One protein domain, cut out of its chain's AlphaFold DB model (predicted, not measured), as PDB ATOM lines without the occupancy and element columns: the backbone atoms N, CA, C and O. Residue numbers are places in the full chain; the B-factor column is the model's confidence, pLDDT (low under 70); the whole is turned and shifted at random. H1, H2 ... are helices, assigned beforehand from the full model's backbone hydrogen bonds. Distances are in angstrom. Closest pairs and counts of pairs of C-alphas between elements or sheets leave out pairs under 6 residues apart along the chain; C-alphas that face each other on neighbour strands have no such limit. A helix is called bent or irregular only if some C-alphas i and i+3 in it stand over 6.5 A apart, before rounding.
ATOM      1  N   LYS A  71     -50.060  30.747  37.681       83.50
ATOM      2  CA  LYS A  71     -48.590  30.762  37.559       83.50
ATOM      3  C   LYS A  71     -48.050  29.413  37.086       83.50
ATOM      4  O   LYS A  71     -47.190  29.378  36.213       83.50
ATOM      5  N   PHE A  72     -48.580  28.320  37.637       87.38
ATOM      6  CA  PHE A  72     -48.203  26.967  37.240       87.38
ATOM      7  C   PHE A  72     -48.602  26.686  35.790       87.38
ATOM      8  O   PHE A  72     -47.774  26.228  35.017       87.38
ATOM      9  N   ARG A  73     -49.827  27.037  35.379       89.12
ATOM     10  CA  ARG A  73     -50.295  26.835  33.998       89.12
ATOM     11  C   ARG A  73     -49.484  27.619  32.968       89.12
ATOM     12  O   ARG A  73     -49.147  27.072  31.923       89.12
ATOM     13  N   GLU A  74     -49.168  28.881  33.251       87.75
ATOM     14  CA  GLU A  74     -48.338  29.701  32.361       87.75
ATOM     15  C   GLU A  74     -46.907  29.150  32.278       87.75
ATOM     16  O   GLU A  74     -46.381  28.983  31.179       87.75
ATOM     17  N   ALA A  75     -46.308  28.780  33.415       90.56
ATOM     18  CA  ALA A  75     -44.989  28.153  33.442       90.56
ATOM     19  C   ALA A  75     -44.978  26.802  32.707       90.56
ATOM     20  O   ALA A  75     -44.082  26.548  31.910       90.56
ATOM     21  N   GLN A  76     -45.996  25.964  32.912       90.75
ATOM     22  CA  GLN A  76     -46.132  24.668  32.253       90.75
ATOM     23  C   GLN A  76     -46.290  24.823  30.738       90.75
ATOM     24  O   GLN A  76     -45.689  24.067  29.983       90.75
ATOM     25  N   CYS A  77     -47.056  25.816  30.279       89.75
ATOM     26  CA  CYS A  77     -47.200  26.116  28.856       89.75
ATOM     27  C   CYS A  77     -45.846  26.462  28.218       89.75
ATOM     28  O   CYS A  77     -45.495  25.900  27.181       89.75
ATOM     29  N   VAL A  78     -45.053  27.319  28.870       89.88
ATOM     30  CA  VAL A  78     -43.709  27.686  28.397       89.88
ATOM     31  C   VAL A  78     -42.760  26.485  28.435       89.88
ATOM     32  O   VAL A  78     -42.079  26.223  27.446       89.88
ATOM     33  N   SER A  79     -42.746  25.719  29.527       91.62
ATOM     34  CA  SER A  79     -41.922  24.511  29.660       91.62
ATOM     35  C   SER A  79     -42.255  23.470  28.591       91.62
ATOM     36  O   SER A  79     -41.347  22.936  27.961       91.62
ATOM     37  N   ASN A  80     -43.541  23.231  28.325       89.50
ATOM     38  CA  ASN A  80     -43.988  22.314  27.280       89.50
ATOM     39  C   ASN A  80     -43.599  22.816  25.882       89.50
ATOM     40  O   ASN A  80     -43.171  22.020  25.051       89.50
ATOM     41  N   ALA A  81     -43.699  24.123  25.619       87.25
ATOM     42  CA  ALA A  81     -43.276  24.706  24.346       87.25
ATOM     43  C   ALA A  81     -41.760  24.564  24.126       87.25
ATOM     44  O   ALA A  81     -41.322  24.201  23.036       87.25
ATOM     45  N   ILE A  82     -40.953  24.792  25.168       85.00
ATOM     46  CA  ILE A  82     -39.501  24.580  25.123       85.00
ATOM     47  C   ILE A  82     -39.186  23.097  24.906       85.00
ATOM     48  O   ILE A  82     -38.419  22.767  24.005       85.00
ATOM     49  N   ALA A  83     -39.801  22.204  25.682       85.00
ATOM     50  CA  ALA A  83     -39.593  20.764  25.571       85.00
ATOM     51  C   ALA A  83     -39.977  20.238  24.181       85.00
ATOM     52  O   ALA A  83     -39.212  19.488  23.578       85.00
ATOM     53  N   SER A  84     -41.113  20.682  23.637       81.69
ATOM     54  CA  SER A  84     -41.556  20.336  22.287       81.69
ATOM     55  C   SER A  84     -40.583  20.845  21.224       81.69
ATOM     56  O   SER A  84     -40.199  20.079  20.346       81.69
ATOM     57  N   ASN A  85     -40.103  22.088  21.332       81.00
ATOM     58  CA  ASN A  85     -39.139  22.642  20.378       81.00
ATOM     59  C   ASN A  85     -37.785  21.922  20.420       81.00
ATOM     60  O   ASN A  85     -37.225  21.619  19.369       81.00
ATOM     61  N   ILE A  86     -37.259  21.623  21.611       77.19
ATOM     62  CA  ILE A  86     -35.985  20.901  21.762       77.19
ATOM     63  C   ILE A  86     -36.134  19.454  21.286       77.19
ATOM     64  O   ILE A  86     -35.269  18.958  20.568       77.19
ATOM     65  N   SER A  87     -37.245  18.794  21.627       72.88
ATOM     66  CA  SER A  87     -37.563  17.454  21.133       72.88
ATOM     67  C   SER A  87     -37.663  17.453  19.609       72.88
ATOM     68  O   SER A  87     -37.039  16.629  18.955       72.88
ATOM     69  N   TYR A  88     -38.357  18.422  19.019       73.94
ATOM     70  CA  TYR A  88     -38.516  18.524  17.575       73.94
ATOM     71  C   TYR A  88     -37.197  18.763  16.834       73.94
ATOM     72  O   TYR A  88     -36.919  18.096  15.837       73.94
ATOM     73  N   LEU A  89     -36.374  19.699  17.318       67.75
ATOM     74  CA  LEU A  89     -35.068  19.992  16.724       67.75
ATOM     75  C   LEU A  89     -34.122  18.794  16.863       67.75
ATOM     76  O   LEU A  89     -33.558  18.351  15.865       67.75
ATOM     77  N   GLY A  90     -34.036  18.210  18.062       74.56
ATOM     78  CA  GLY A  90     -33.207  17.035  18.319       74.56
ATOM     79  C   GLY A  90     -33.638  15.819  17.499       74.56
ATOM     80  O   GLY A  90     -32.799  15.132  16.924       74.56
ATOM     81  N   MET A  91     -34.946  15.579  17.368       81.00
ATOM     82  CA  MET A  91     -35.478  14.456  16.591       81.00
ATOM     83  C   MET A  91     -35.288  14.640  15.086       81.00
ATOM     84  O   MET A  91     -35.008  13.666  14.393       81.00
ATOM     85  N   ARG A  92     -35.406  15.865  14.559       81.31
ATOM     86  CA  ARG A  92     -35.196  16.122  13.127       81.31
ATOM     87  C   ARG A  92     -33.735  15.913  12.732       81.31
ATOM     88  O   ARG A  92     -33.470  15.240  11.740       81.31
ATOM     89  N   GLU A  93     -32.802  16.473  13.495       79.81
ATOM     90  CA  GLU A  93     -31.368  16.304  13.236       79.81
ATOM     91  C   GLU A  93     -30.942  14.844  13.419       79.81
ATOM     92  O   GLU A  93     -30.217  14.307  12.583       79.81
ATOM     93  N   CYS A  94     -31.478  14.167  14.441       80.62
ATOM     94  CA  CYS A  94     -31.275  12.736  14.652       80.62
ATOM     95  C   CYS A  94     -31.808  11.901  13.477       80.62
ATOM     96  O   CYS A  94     -31.097  11.039  12.971       80.62
ATOM     97  N   ALA A  95     -33.012  12.186  12.969       82.88
ATOM     98  CA  ALA A  95     -33.576  11.474  11.821       82.88
ATOM     99  C   ALA A  95     -32.726  11.645  10.550       82.88
ATOM    100  O   ALA A  95     -32.515  10.684   9.808       82.88
ATOM    101  N   VAL A  96     -32.194  12.850  10.313       85.50
ATOM    102  CA  VAL A  96     -31.265  13.107   9.203       85.50
ATOM    103  C   VAL A  96     -29.966  12.328   9.398       85.50
ATOM    104  O   VAL A  96     -29.522  11.652   8.470       85.50
ATOM    105  N   ALA A  97     -29.380  12.365  10.596       86.19
ATOM    106  CA  ALA A  97     -28.165  11.618  10.905       86.19
ATOM    107  C   ALA A  97     -28.359  10.106  10.708       86.19
ATOM    108  O   ALA A  97     -27.530   9.463  10.072       86.19
ATOM    109  N   MET A  98     -29.481   9.547  11.170       89.25
ATOM    110  CA  MET A  98     -29.813   8.132  10.992       89.25
ATOM    111  C   MET A  98     -29.955   7.748   9.516       89.25
ATOM    112  O   MET A  98     -29.440   6.712   9.106       89.25
ATOM    113  N   ASN A  99     -30.584   8.595   8.697       88.12
ATOM    114  CA  ASN A  99     -30.709   8.358   7.258       88.12
ATOM    115  C   ASN A  99     -29.337   8.363   6.552       88.12
ATOM    116  O   ASN A  99     -29.036   7.481   5.745       88.12
ATOM    117  N   VAL A 100     -28.464   9.309   6.916       88.88
ATOM    118  CA  VAL A 100     -27.084   9.356   6.407       88.88
ATOM    119  C   VAL A 100     -26.316   8.104   6.819       88.88
ATOM    120  O   VAL A 100     -25.664   7.488   5.979       88.88
ATOM    121  N   LEU A 101     -26.409   7.698   8.087       90.69
ATOM    122  CA  LEU A 101     -25.741   6.497   8.591       90.69
ATOM    123  C   LEU A 101     -26.226   5.230   7.884       90.69
ATOM    124  O   LEU A 101     -25.405   4.373   7.565       90.69
ATOM    125  N   GLN A 102     -27.521   5.130   7.582       89.62
ATOM    126  CA  GLN A 102     -28.074   4.031   6.792       89.62
ATOM    127  C   GLN A 102     -27.545   4.041   5.351       89.62
ATOM    128  O   GLN A 102     -27.106   3.017   4.840       89.62
ATOM    129  N   THR A 103     -27.490   5.209   4.710       88.81
ATOM    130  CA  THR A 103     -26.916   5.330   3.361       88.81
ATOM    131  C   THR A 103     -25.443   4.900   3.349       88.81
ATOM    132  O   THR A 103     -24.987   4.193   2.451       88.81
ATOM    133  N   VAL A 104     -24.678   5.300   4.369       88.75
ATOM    134  CA  VAL A 104     -23.276   4.899   4.516       88.75
ATOM    135  C   VAL A 104     -23.165   3.393   4.762       88.75
ATOM    136  O   VAL A 104     -22.313   2.754   4.149       88.75
ATOM    137  N   SER A 105     -24.021   2.798   5.597       91.44
ATOM    138  CA  SER A 105     -23.977   1.355   5.862       91.44
ATOM    139  C   SER A 105     -24.269   0.525   4.606       91.44
ATOM    140  O   SER A 105     -23.569  -0.456   4.350       91.44
ATOM    141  N   GLU A 106     -25.210   0.960   3.767       91.00
ATOM    142  CA  GLU A 106     -25.508   0.344   2.469       91.00
ATOM    143  C   GLU A 106     -24.308   0.421   1.510       91.00
ATOM    144  O   GLU A 106     -23.950  -0.571   0.869       91.00
ATOM    145  N   ILE A 107     -23.617   1.565   1.458       89.88
ATOM    146  CA  ILE A 107     -22.403   1.738   0.644       89.88
ATOM    147  C   ILE A 107     -21.273   0.813   1.122       89.88
ATOM    148  O   ILE A 107     -20.563   0.224   0.298       89.88
ATOM    149  N   PHE A 108     -21.112   0.665   2.439       90.19
ATOM    150  CA  PHE A 108     -20.134  -0.248   3.033       90.19
ATOM    151  C   PHE A 108     -20.459  -1.708   2.705       90.19
ATOM    152  O   PHE A 108     -19.558  -2.454   2.317       90.19
ATOM    153  N   ALA A 109     -21.732  -2.105   2.785       91.56
ATOM    154  CA  ALA A 109     -22.179  -3.439   2.387       91.56
ATOM    155  C   ALA A 109     -21.903  -3.712   0.898       91.56
ATOM    156  O   ALA A 109     -21.446  -4.797   0.535       91.56
ATOM    157  N   ALA A 110     -22.093  -2.704   0.043       90.56
ATOM    158  CA  ALA A 110     -21.798  -2.776  -1.386       90.56
ATOM    159  C   ALA A 110     -20.296  -2.655  -1.733       90.56
ATOM    160  O   ALA A 110     -19.935  -2.824  -2.898       90.56
ATOM    161  N   LYS A 111     -19.416  -2.365  -0.758       90.00
ATOM    162  CA  LYS A 111     -17.973  -2.087  -0.937       90.00
ATOM    163  C   LYS A 111     -17.665  -0.934  -1.911       90.00
ATOM    164  O   LYS A 111     -16.599  -0.902  -2.520       90.00
ATOM    165  N   GLN A 112     -18.581   0.026  -2.065       84.69
ATOM    166  CA  GLN A 112     -18.477   1.131  -3.034       84.69
ATOM    167  C   GLN A 112     -17.996   2.436  -2.381       84.69
ATOM    168  O   GLN A 112     -18.681   3.458  -2.406       84.69
ATOM    169  N   PHE A 113     -16.804   2.411  -1.785       83.19
ATOM    170  CA  PHE A 113     -16.304   3.501  -0.935       83.19
ATOM    171  C   PHE A 113     -16.118   4.846  -1.657       83.19
ATOM    172  O   PHE A 113     -16.269   5.898  -1.036       83.19
ATOM    173  N   ASP A 114     -15.901   4.835  -2.974       82.44
ATOM    174  CA  ASP A 114     -15.768   6.050  -3.792       82.44
ATOM    175  C   ASP A 114     -17.032   6.936  -3.763       82.44
ATOM    176  O   ASP A 114     -16.979   8.138  -4.024       82.44
ATOM    177  N   ARG A 115     -18.188   6.362  -3.392       75.56
ATOM    178  CA  ARG A 115     -19.490   7.047  -3.322       75.56
ATOM    179  C   ARG A 115     -19.767   7.764  -1.998       75.56
ATOM    180  O   ARG A 115     -20.786   8.440  -1.881       75.56
ATOM    181  N   ILE A 116     -18.872   7.675  -1.014       73.44
ATOM    182  CA  ILE A 116     -19.042   8.341   0.291       73.44
ATOM    183  C   ILE A 116     -18.784   9.855   0.177       73.44
ATOM    184  O   ILE A 116     -19.432  10.659   0.846       73.44
ATOM    185  N   ILE A 117     -17.871  10.264  -0.709       66.44
ATOM    186  CA  ILE A 117     -17.452  11.666  -0.872       66.44
ATOM    187  C   ILE A 117     -18.551  12.541  -1.521       66.44
ATOM    188  O   ILE A 117     -18.784  13.644  -1.020       66.44
ATOM    189  N   PRO A 118     -19.297  12.084  -2.554       58.47
ATOM    190  CA  PRO A 118     -20.399  12.855  -3.141       58.47
ATOM    191  C   PRO A 118     -21.605  13.045  -2.213       58.47
ATOM    192  O   PRO A 118     -22.295  14.060  -2.316       58.47
ATOM    193  N   ALA A 119     -21.851  12.116  -1.281       55.41
ATOM    194  CA  ALA A 119     -22.972  12.214  -0.348       55.41
ATOM    195  C   ALA A 119     -22.845  13.429   0.586       55.41
ATOM    196  O   ALA A 119     -23.853  13.975   1.003       55.41
ATOM    197  N   ARG A 120     -21.631  13.918   0.868       56.09
ATOM    198  CA  ARG A 120     -21.400  15.074   1.752       56.09
ATOM    199  C   ARG A 120     -21.959  16.396   1.205       56.09
ATOM    200  O   ARG A 120     -22.339  17.257   1.996       56.09
ATOM    201  N   ASN A 121     -22.023  16.567  -0.118       53.09
ATOM    202  CA  ASN A 121     -22.357  17.857  -0.734       53.09
ATOM    203  C   ASN A 121     -23.852  18.026  -1.056       53.09
ATOM    204  O   ASN A 121     -24.326  19.156  -1.120       53.09
ATOM    205  N   SER A 122     -24.621  16.940  -1.191       56.47
ATOM    206  CA  SER A 122     -26.065  17.019  -1.470       56.47
ATOM    207  C   SER A 122     -26.914  17.412  -0.249       56.47
ATOM    208  O   SER A 122     -28.023  17.923  -0.412       56.47
ATOM    209  N   TYR A 123     -26.402  17.247   0.977       55.00
ATOM    210  CA  TYR A 123     -27.127  17.605   2.209       55.00
ATOM    211  C   TYR A 123     -27.072  19.099   2.565       55.00
ATOM    212  O   TYR A 123     -27.928  19.577   3.313       55.00
ATOM    213  N   MET A 124     -26.117  19.856   2.015       51.16
ATOM    214  CA  MET A 124     -26.030  21.305   2.248       51.16
ATOM    215  C   MET A 124     -26.933  22.120   1.307       51.16
ATOM    216  O   MET A 124     -27.331  23.225   1.661       51.16
ATOM    217  N   ASP A 125     -27.327  21.570   0.154       48.34
ATOM    218  CA  ASP A 125     -28.139  22.295  -0.841       48.34
ATOM    219  C   ASP A 125     -29.658  22.189  -0.571       48.34
ATOM    220  O   ASP A 125     -30.437  23.098  -0.854       48.34
ATOM    221  N   ARG A 126     -30.106  21.109   0.091       46.69
ATOM    222  CA  ARG A 126     -31.536  20.887   0.391       46.69
ATOM    223  C   ARG A 126     -32.053  21.652   1.616       46.69
ATOM    224  O   ARG A 126     -33.254  21.904   1.725       46.69
ATOM    225  N   SER A 127     -31.159  22.057   2.518       46.16
ATOM    226  CA  SER A 127     -31.508  22.847   3.710       46.16
ATOM    227  C   SER A 127     -31.764  24.329   3.395       46.16
ATOM    228  O   SER A 127     -32.395  25.021   4.189       46.16
ATOM    229  N   SER A 128     -31.354  24.802   2.214       43.50
ATOM    230  CA  SER A 128     -31.510  26.200   1.783       43.50
ATOM    231  C   SER A 128     -32.840  26.493   1.067       43.50
ATOM    232  O   SER A 128     -33.172  27.656   0.858       43.50
TER     233      SER A 128
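AT A GLANCE: This is residues 71 to 128 of the 201 residues of an uncharacterized protein of Phytophthora sojae (strain P6497) (UniProt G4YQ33). Look for a long, uneven V: H1 is one long helix, and after a tight turn the much shorter H2 folds back from its far end, the two opening away from that turn. Residues 71 to 95 of H1 stick out alone and make much of the length. The printed part has 58 residues with two named helices, H1 then H2, and no named strand; the class is all helix. The whole is extended, with a radius of gyration of the C-alphas of 18.2 A and spans of 59 by 25 by 9 A.

HOW THE PARTS SIT: Start with H1, residues 71 to 109, and go on to H2, residues 113 to 128; they form a helical hairpin. They run opposite ways at a shallow tilt of 31 degrees. They touch, with 4 pairs of C-alphas within 8 A, through residues 104 to 107 of H1 and 113 to 116 of H2 alone. The closest C-alphas are those of Ile 107 and Phe 113, 6.5 A apart. In H1 every O i to N i+4 pair is within hydrogen-bond range; in H2 0 of 12 are, and 3 of 13 O i to N i+3 pairs. H2 is irregular, but only just: C-alphas 114 and 117 are 6.55 A apart, and its line is a rough one.

IN THESE COORDINATES: Find C-alpha 71 at (-48.590, 30.762, 37.559); from there H1 runs 55.7 A to C-alpha 109 at (-22.179, -3.439, 2.387). H2 begins at Phe 113 and runs 27.5 A to C-alpha 128 at (-31.510, 26.200, 1.783).

THE WHOLE: The two C-alphas farthest apart are those of Lys 71 and Lys 111, 59.1 A. The link from H1 to H2, three residues, is tight, and the printed part has no cut. In the B-factor column you will find pLDDT under 70 at residue 89 and residues 117 to 128; the mean of the printed part is 78.4.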